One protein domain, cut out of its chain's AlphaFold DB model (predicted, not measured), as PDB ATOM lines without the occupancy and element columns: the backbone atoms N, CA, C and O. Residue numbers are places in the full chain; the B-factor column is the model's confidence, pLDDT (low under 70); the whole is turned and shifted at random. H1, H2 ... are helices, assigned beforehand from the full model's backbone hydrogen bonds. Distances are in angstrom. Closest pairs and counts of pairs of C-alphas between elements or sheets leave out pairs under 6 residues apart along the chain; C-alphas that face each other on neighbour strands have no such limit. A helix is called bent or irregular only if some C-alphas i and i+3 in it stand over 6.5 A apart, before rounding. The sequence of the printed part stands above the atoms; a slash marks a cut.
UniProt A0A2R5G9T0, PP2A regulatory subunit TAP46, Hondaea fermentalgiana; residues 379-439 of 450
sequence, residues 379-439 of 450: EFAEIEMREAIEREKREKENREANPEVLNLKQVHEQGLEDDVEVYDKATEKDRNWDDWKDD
ATOM      1  N   GLU A 379     167.812 161.766 101.851       89.00
ATOM      2  CA  GLU A 379     168.563 163.012 102.076       89.00
ATOM      3  C   GLU A 379     168.099 163.745 103.345       89.00
ATOM      4  O   GLU A 379     168.924 164.259 104.104       89.00
ATOM      5  N   PHE A 380     166.786 163.774 103.604       88.69
ATOM      6  CA  PHE A 380     166.233 164.363 104.823       88.69
ATOM      7  C   PHE A 380     166.654 163.580 106.077       88.69
ATOM      8  O   PHE A 380     167.102 164.187 107.048       88.69
ATOM      9  N   ALA A 381     166.585 162.245 106.044       87.50
ATOM     10  CA  ALA A 381     167.020 161.392 107.151       87.50
ATOM     11  C   ALA A 381     168.534 161.503 107.422       87.50
ATOM     12  O   ALA A 381     168.955 161.504 108.579       87.50
ATOM     13  N   GLU A 382     169.362 161.656 106.382       91.44
ATOM     14  CA  GLU A 382     170.792 161.945 106.539       91.44
ATOM     15  C   GLU A 382     171.053 163.311 107.187       91.44
ATOM     16  O   GLU A 382     171.979 163.440 107.990       91.44
ATOM     17  N   ILE A 383     170.264 164.337 106.849       88.00
ATOM     18  CA  ILE A 383     170.358 165.662 107.477       88.00
ATOM     19  C   ILE A 383     169.927 165.585 108.943       88.00
ATOM     20  O   ILE A 383     170.679 166.030 109.806       88.00
ATOM     21  N   GLU A 384     168.787 164.963 109.246       90.88
ATOM     22  CA  GLU A 384     168.288 164.816 110.618       90.88
ATOM     23  C   GLU A 384     169.264 164.017 111.500       90.88
ATOM     24  O   GLU A 384     169.559 164.427 112.624       90.88
ATOM     25  N   MET A 385     169.850 162.931 110.977       89.69
ATOM     26  CA  MET A 385     170.890 162.165 111.674       89.69
ATOM     27  C   MET A 385     172.158 162.998 111.912       89.69
ATOM     28  O   MET A 385     172.738 162.948 112.997       89.69
ATOM     29  N   ARG A 386     172.590 163.791 110.924       91.94
ATOM     30  CA  ARG A 386     173.776 164.656 111.029       91.94
ATOM     31  C   ARG A 386     173.570 165.777 112.047       91.94
ATOM     32  O   ARG A 386     174.437 165.985 112.893       91.94
ATOM     33  N   GLU A 387     172.413 166.435 112.019       89.50
ATOM     34  CA  GLU A 387     172.021 167.434 113.017       89.50
ATOM     35  C   GLU A 387     171.853 166.822 114.413       89.50
ATOM     36  O   GLU A 387     172.168 167.479 115.402       89.50
ATOM     37  N   ALA A 388     171.389 165.572 114.527       85.50
ATOM     38  CA  ALA A 388     171.317 164.870 115.805       85.50
ATOM     39  C   ALA A 388     172.710 164.604 116.395       85.50
ATOM     40  O   ALA A 388     172.934 164.915 117.563       85.50
ATOM     41  N   ILE A 389     173.657 164.121 115.584       89.88
ATOM     42  CA  ILE A 389     175.053 163.898 115.998       89.88
ATOM     43  C   ILE A 389     175.741 165.225 116.363       89.88
ATOM     44  O   ILE A 389     176.449 165.299 117.366       89.88
ATOM     45  N   GLU A 390     175.522 166.296 115.593       90.06
ATOM     46  CA  GLU A 390     176.065 167.623 115.909       90.06
ATOM     47  C   GLU A 390     175.460 168.200 117.199       90.06
ATOM     48  O   GLU A 390     176.177 168.778 118.020       90.06
ATOM     49  N   ARG A 391     174.155 168.004 117.417       86.19
ATOM     50  CA  ARG A 391     173.453 168.414 118.638       86.19
ATOM     51  C   ARG A 391     173.960 167.653 119.860       86.19
ATOM     52  O   ARG A 391     174.318 168.304 120.835       86.19
ATOM     53  N   GLU A 392     174.074 166.326 119.788       83.12
ATOM     54  CA  GLU A 392     174.634 165.496 120.864       83.12
ATOM     55  C   GLU A 392     176.081 165.903 121.179       83.12
ATOM     56  O   GLU A 392     176.441 166.086 122.342       83.12
ATOM     57  N   LYS A 393     176.905 166.124 120.145       88.25
ATOM     58  CA  LYS A 393     178.283 166.603 120.302       88.25
ATOM     59  C   LYS A 393     178.332 167.965 120.998       88.25
ATOM     60  O   LYS A 393     179.101 168.119 121.941       88.25
ATOM     61  N   ARG A 394     177.489 168.922 120.597       84.56
ATOM     62  CA  ARG A 394     177.406 170.256 121.214       84.56
ATOM     63  C   ARG A 394     176.866 170.211 122.646       84.56
ATOM     64  O   ARG A 394     177.347 170.952 123.496       84.56
ATOM     65  N   GLU A 395     175.891 169.352 122.935       78.56
ATOM     66  CA  GLU A 395     175.365 169.141 124.291       78.56
ATOM     67  C   GLU A 395     176.414 168.491 125.200       78.56
ATOM     68  O   GLU A 395     176.583 168.913 126.344       78.56
ATOM     69  N   LYS A 396     177.186 167.531 124.675       79.25
ATOM     70  CA  LYS A 396     178.334 166.938 125.365       79.25
ATOM     71  C   LYS A 396     179.441 167.965 125.619       79.25
ATOM     72  O   LYS A 396     179.883 168.073 126.755       79.25
ATOM     73  N   GLU A 397     179.836 168.743 124.613       82.06
ATOM     74  CA  GLU A 397     180.841 169.810 124.744       82.06
ATOM     75  C   GLU A 397     180.398 170.888 125.744       82.06
ATOM     76  O   GLU A 397     181.190 171.304 126.584       82.06
ATOM     77  N   ASN A 398     179.123 171.288 125.736       76.94
ATOM     78  CA  ASN A 398     178.573 172.232 126.714       76.94
ATOM     79  C   ASN A 398     178.536 171.650 128.140       76.94
ATOM     80  O   ASN A 398     178.822 172.364 129.096       76.94
ATOM     81  N   ARG A 399     178.223 170.355 128.294       69.81
ATOM     82  CA  ARG A 399     178.250 169.646 129.587       69.81
ATOM     83  C   ARG A 399     179.673 169.464 130.128       69.81
ATOM     84  O   ARG A 399     179.874 169.555 131.331       69.81
ATOM     85  N   GLU A 400     180.650 169.223 129.257       72.38
ATOM     86  CA  GLU A 400     182.071 169.124 129.621       72.38
ATOM     87  C   GLU A 400     182.685 170.501 129.928       72.38
ATOM     88  O   GLU A 400     183.531 170.609 130.812       72.38
ATOM     89  N   ALA A 401     182.234 171.563 129.251       70.81
ATOM     90  CA  ALA A 401     182.686 172.934 129.487       70.81
ATOM     91  C   ALA A 401     182.010 173.627 130.685       70.81
ATOM     92  O   ALA A 401     182.560 174.601 131.200       70.81
ATOM     93  N   ASN A 402     180.824 173.176 131.113       65.75
ATOM     94  CA  ASN A 402     180.042 173.830 132.165       65.75
ATOM     95  C   ASN A 402     179.279 172.819 133.058       65.75
ATOM     96  O   ASN A 402     178.051 172.715 132.969       65.75
ATOM     97  N   PRO A 403     179.990 172.054 133.911       63.09
ATOM     98  CA  PRO A 403     179.410 170.946 134.675       63.09
ATOM     99  C   PRO A 403     178.461 171.369 135.811       63.09
ATOM    100  O   PRO A 403     177.637 170.562 136.227       63.09
ATOM    101  N   GLU A 404     178.538 172.610 136.308       59.06
ATOM    102  CA  GLU A 404     177.700 173.084 137.427       59.06
ATOM    103  C   GLU A 404     176.257 173.433 137.021       59.06
ATOM    104  O   GLU A 404     175.372 173.523 137.868       59.06
ATOM    105  N   VAL A 405     175.985 173.652 135.729       63.03
ATOM    106  CA  VAL A 405     174.727 174.264 135.266       63.03
ATOM    107  C   VAL A 405     173.681 173.193 134.925       63.03
ATOM    108  O   VAL A 405     173.157 173.116 133.811       63.03
ATOM    109  N   LEU A 406     173.350 172.367 135.918       68.19
ATOM    110  CA  LEU A 406     172.269 171.372 135.890       68.19
ATOM    111  C   LEU A 406     170.876 172.036 135.984       68.19
ATOM    112  O   LEU A 406     170.742 173.157 136.470       68.19
ATOM    113  N   ASN A 407     169.827 171.360 135.504       75.31
ATOM    114  CA  ASN A 407     168.428 171.677 135.850       75.31
ATOM    115  C   ASN A 407     168.010 170.890 137.103       75.31
ATOM    116  O   ASN A 407     168.565 169.821 137.363       75.31
ATOM    117  N   LEU A 408     166.963 171.324 137.815       75.31
ATOM    118  CA  LEU A 408     166.539 170.707 139.084       75.31
ATOM    119  C   LEU A 408     166.259 169.194 138.962       75.31
ATOM    120  O   LEU A 408     166.663 168.398 139.807       75.31
ATOM    121  N   LYS A 409     165.660 168.769 137.841       79.06
ATOM    122  CA  LYS A 409     165.429 167.343 137.525       79.06
ATOM    123  C   LYS A 409     166.714 166.523 137.371       79.06
ATOM    124  O   LYS A 409     166.710 165.341 137.686       79.06
ATOM    125  N   GLN A 410     167.790 167.135 136.876       78.62
ATOM    126  CA  GLN A 410     169.074 166.466 136.657       78.62
ATOM    127  C   GLN A 410     169.878 166.351 137.957       78.62
ATOM    128  O   GLN A 410     170.602 165.375 138.120       78.62
ATOM    129  N   VAL A 411     169.716 167.300 138.887       79.00
ATOM    130  CA  VAL A 411     170.263 167.208 140.254       79.00
ATOM    131  C   VAL A 411     169.660 165.998 140.978       79.00
ATOM    132  O   VAL A 411     170.405 165.161 141.481       79.00
ATOM    133  N   HIS A 412     168.332 165.847 140.928       78.56
ATOM    134  CA  HIS A 412     167.608 164.695 141.481       78.56
ATOM    135  C   HIS A 412     167.969 163.370 140.778       78.56
ATOM    136  O   HIS A 412     168.240 162.367 141.429       78.56
ATOM    137  N   GLU A 413     168.040 163.335 139.440       80.12
ATOM    138  CA  GLU A 413     168.436 162.123 138.695       80.12
ATOM    139  C   GLU A 413     169.882 161.667 138.983       80.12
ATOM    140  O   GLU A 413     170.178 160.476 138.910       80.12
ATOM    141  N   GLN A 414     170.778 162.593 139.343       77.38
ATOM    142  CA  GLN A 414     172.173 162.295 139.692       77.38
ATOM    143  C   GLN A 414     172.405 162.121 141.204       77.38
ATOM    144  O   GLN A 414     173.507 161.746 141.601       77.38
ATOM    145  N   GLY A 415     171.392 162.360 142.047       76.12
ATOM    146  CA  GLY A 415     171.494 162.258 143.507       76.12
ATOM    147  C   GLY A 415     172.316 163.371 144.168       76.12
ATOM    148  O   GLY A 415     172.899 163.146 145.224       76.12
ATOM    149  N   LEU A 416     172.387 164.560 143.557       75.88
ATOM    150  CA  LEU A 416     173.124 165.729 144.073       75.88
ATOM    151  C   LEU A 416     172.252 166.653 144.955       75.88
ATOM    152  O   LEU A 416     172.611 167.798 145.202       75.88
ATOM    153  N   GLU A 417     171.104 166.171 145.437       69.81
ATOM    154  CA  GLU A 417     170.146 166.951 146.242       69.81
ATOM    155  C   GLU A 417     170.704 167.419 147.598       69.81
ATOM    156  O   GLU A 417     170.282 168.457 148.101       69.81
ATOM    157  N   ASP A 418     171.675 166.692 148.163       77.06
ATOM    158  CA  ASP A 418     172.356 167.063 149.412       77.06
ATOM    159  C   ASP A 418     173.372 168.219 149.233       77.06
ATOM    160  O   ASP A 418     173.828 168.798 150.225       77.06
ATOM    161  N   ASP A 419     173.745 168.575 147.994       78.94
ATOM    162  CA  ASP A 419     174.621 169.718 147.710       78.94
ATOM    163  C   ASP A 419     173.790 170.995 147.528       78.94
ATOM    164  O   ASP A 419     173.251 171.289 146.457       78.94
ATOM    165  N   VAL A 420     173.707 171.769 148.612       76.69
ATOM    166  CA  VAL A 420     172.944 173.023 148.692       76.69
ATOM    167  C   VAL A 420     173.343 174.018 147.596       76.69
ATOM    168  O   VAL A 420     172.470 174.678 147.036       76.69
ATOM    169  N   GLU A 421     174.631 174.122 147.245       79.38
ATOM    170  CA  GLU A 421     175.079 175.110 146.255       79.38
ATOM    171  C   GLU A 421     174.664 174.703 144.832       79.38
ATOM    172  O   GLU A 421     174.287 175.555 144.024       79.38
ATOM    173  N   VAL A 422     174.669 173.402 144.527       77.94
ATOM    174  CA  VAL A 422     174.163 172.866 143.252       77.94
ATOM    175  C   VAL A 422     172.633 172.961 143.181       77.94
ATOM    176  O   VAL A 422     172.088 173.351 142.143       77.94
ATOM    177  N   TYR A 423     171.934 172.649 144.275       78.25
ATOM    178  CA  TYR A 423     170.471 172.687 144.349       78.25
ATOM    179  C   TYR A 423     169.908 174.110 144.200       78.25
ATOM    180  O   TYR A 423     168.966 174.323 143.427       78.25
ATOM    181  N   ASP A 424     170.501 175.100 144.876       80.06
ATOM    182  CA  ASP A 424     170.075 176.501 144.775       80.06
ATOM    183  C   ASP A 424     170.322 177.058 143.361       80.06
ATOM    184  O   ASP A 424     169.394 177.598 142.752       80.06
ATOM    185  N   LYS A 425     171.508 176.831 142.770       80.44
ATOM    186  CA  LYS A 425     171.812 177.216 141.372       80.44
ATOM    187  C   LYS A 425     170.816 176.610 140.376       80.44
ATOM    188  O   LYS A 425     170.336 177.302 139.475       80.44
ATOM    189  N   ALA A 426     170.478 175.328 140.533       82.00
ATOM    190  CA  ALA A 426     169.500 174.651 139.682       82.00
ATOM    191  C   ALA A 426     168.071 175.197 139.875       82.00
ATOM    192  O   ALA A 426     167.309 175.293 138.910       82.00
ATOM    193  N   THR A 427     167.721 175.608 141.098       80.94
ATOM    194  CA  THR A 427     166.428 176.227 141.429       80.94
ATOM    195  C   THR A 427     166.298 177.637 140.845       80.94
ATOM    196  O   THR A 427     165.255 177.972 140.281       80.94
ATOM    197  N   GLU A 428     167.344 178.467 140.918       82.88
ATOM    198  CA  GLU A 428     167.373 179.781 140.255       82.88
ATOM    199  C   GLU A 428     167.263 179.651 138.730       82.88
ATOM    200  O   GLU A 428     166.540 180.415 138.086       82.88
ATOM    201  N   LYS A 429     167.929 178.644 138.150       81.31
ATOM    202  CA  LYS A 429     167.889 178.360 136.713       81.31
ATOM    203  C   LYS A 429     166.493 177.960 136.227       81.31
ATOM    204  O   LYS A 429     166.036 178.504 135.221       81.31
ATOM    205  N   ASP A 430     165.814 177.045 136.923       83.38
ATOM    206  CA  ASP A 430     164.457 176.623 136.550       83.38
ATOM    207  C   ASP A 430     163.440 177.774 136.747       83.38
ATOM    208  O   ASP A 430     162.574 177.952 135.891       83.38
ATOM    209  N   ARG A 431     163.595 178.635 137.772       86.44
ATOM    210  CA  ARG A 431     162.783 179.865 137.939       86.44
ATOM    211  C   ARG A 431     162.967 180.859 136.792       86.44
ATOM    212  O   ARG A 431     161.992 181.242 136.161       86.44
ATOM    213  N   ASN A 432     164.209 181.211 136.464       85.44
ATOM    214  CA  ASN A 432     164.524 182.116 135.351       85.44
ATOM    215  C   ASN A 432     164.047 181.549 133.992       85.44
ATOM    216  O   ASN A 432     163.747 182.290 133.057       85.44
ATOM    217  N   TRP A 433     163.939 180.220 133.871       80.94
ATOM    218  CA  TRP A 433     163.336 179.568 132.709       80.94
ATOM    219  C   TRP A 433     161.800 179.648 132.695       80.94
ATOM    220  O   TRP A 433     161.222 179.774 131.614       80.94
ATOM    221  N   ASP A 434     161.138 179.592 133.855       82.62
ATOM    222  CA  ASP A 434     159.707 179.902 134.008       82.62
ATOM    223  C   ASP A 434     159.428 181.372 133.648       82.62
ATOM    224  O   ASP A 434     158.676 181.608 132.700       82.62
ATOM    225  N   ASP A 435     160.128 182.328 134.272       86.44
ATOM    226  CA  ASP A 435     160.032 183.769 133.979       86.44
ATOM    227  C   ASP A 435     160.221 184.053 132.475       86.44
ATOM    228  O   ASP A 435     159.415 184.737 131.837       86.44
ATOM    229  N   TRP A 436     161.250 183.452 131.857       87.12
ATOM    230  CA  TRP A 436     161.494 183.595 130.421       87.12
ATOM    231  C   TRP A 436     160.341 183.054 129.567       87.12
ATOM    232  O   TRP A 436     160.026 183.659 128.542       87.12
ATOM    233  N   LYS A 437     159.696 181.939 129.934       84.06
ATOM    234  CA  LYS A 437     158.569 181.389 129.151       84.06
ATOM    235  C   LYS A 437     157.347 182.303 129.181       84.06
ATOM    236  O   LYS A 437     156.671 182.398 128.153       84.06
ATOM    237  N   ASP A 438     157.104 182.979 130.299       81.94
ATOM    238  CA  ASP A 438     155.990 183.917 130.450       81.94
ATOM    239  C   ASP A 438     156.243 185.220 129.665       81.94
ATOM    240  O   ASP A 438     155.351 185.687 128.955       81.94
ATOM    241  N   ASP A 439     157.486 185.718 129.644       85.81
ATOM    242  CA  ASP A 439     157.934 186.816 128.762       85.81
ATOM    243  C   ASP A 439     157.962 186.431 127.262       85.81
ATOM    244  O   ASP A 439     157.926 187.286 126.367       85.81
TER     245      ASP A 439
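What this domain is: This is residues 379 to 439 of the 450 residues of the protein "PP2A regulatory subunit TAP46" of Hondaea fermentalgiana (UniProt A0A2R5G9T0). A long, straight helical arm, H1, reaches out from a small helical hairpin in which the short H2 packs on part of the long H3. H1 sticks out along its full length and touches neither of the other helices, and the last six residues of H3, residues 434 to 439, stick out from the hairpin as well. The printed part has 61 residues, with three named helices in the order H1, H2, H3 and no named strand, and its class is all helix. It is only just loose, close to extended, with a radius of gyration of the C-alphas of 15.3 A. The outline is elongated, 47 by 29 by 19 A, and the arm H1 makes much of that length.

How they stand to each other: Start at residue 379 and you are in H1, residues 379 to 401. It stands free, as do residues 402 and 403 after it. A short link of six residues, 402 to 407, leads on to H2, residues 408 to 414, which is apart from H1. A tight link of five residues, 415 to 419, then leads to H3, residues 420 to 439, which is also apart from H1. Look at Leu 408 and Ala 426 to see H2 and H3 touch: theirs are the closest C-alphas of the two helices, 5.0 A apart. H3 touches H2 with residues 422 to 430 alone. Their lines stand at a steep tilt of 40 degrees and they run opposite ways, a helical hairpin. In H1, H2 and H3 every O i to N i+4 pair is within hydrogen-bond range.

Where its parts are: Find C-alpha 379 at (168.563, 163.012, 102.076); from there H1 runs 32.4 A to C-alpha 401 at (182.686, 172.934, 129.487). H2 begins at C-alpha 408, at (166.539, 170.707, 139.084), and its seven residues end at Gln 414. H3 begins at Val 420 and runs 28.5 A to C-alpha 439 at (157.934, 186.816, 128.762). None of the three helices is bent.

The domain as a whole: The two C-alphas farthest apart are those of Glu 379 and Val 420, at 47.9 A, while the first and last printed C-alphas, those of Glu 379 and Asp 439, are 37.3 A apart. The printed part has no cut and no long link. Read the B-factor column for the model's confidence: the mean pLDDT of the printed part is 80.5, and seven residues are under 70, namely residue 399, residues 402 to 406 and residue 417.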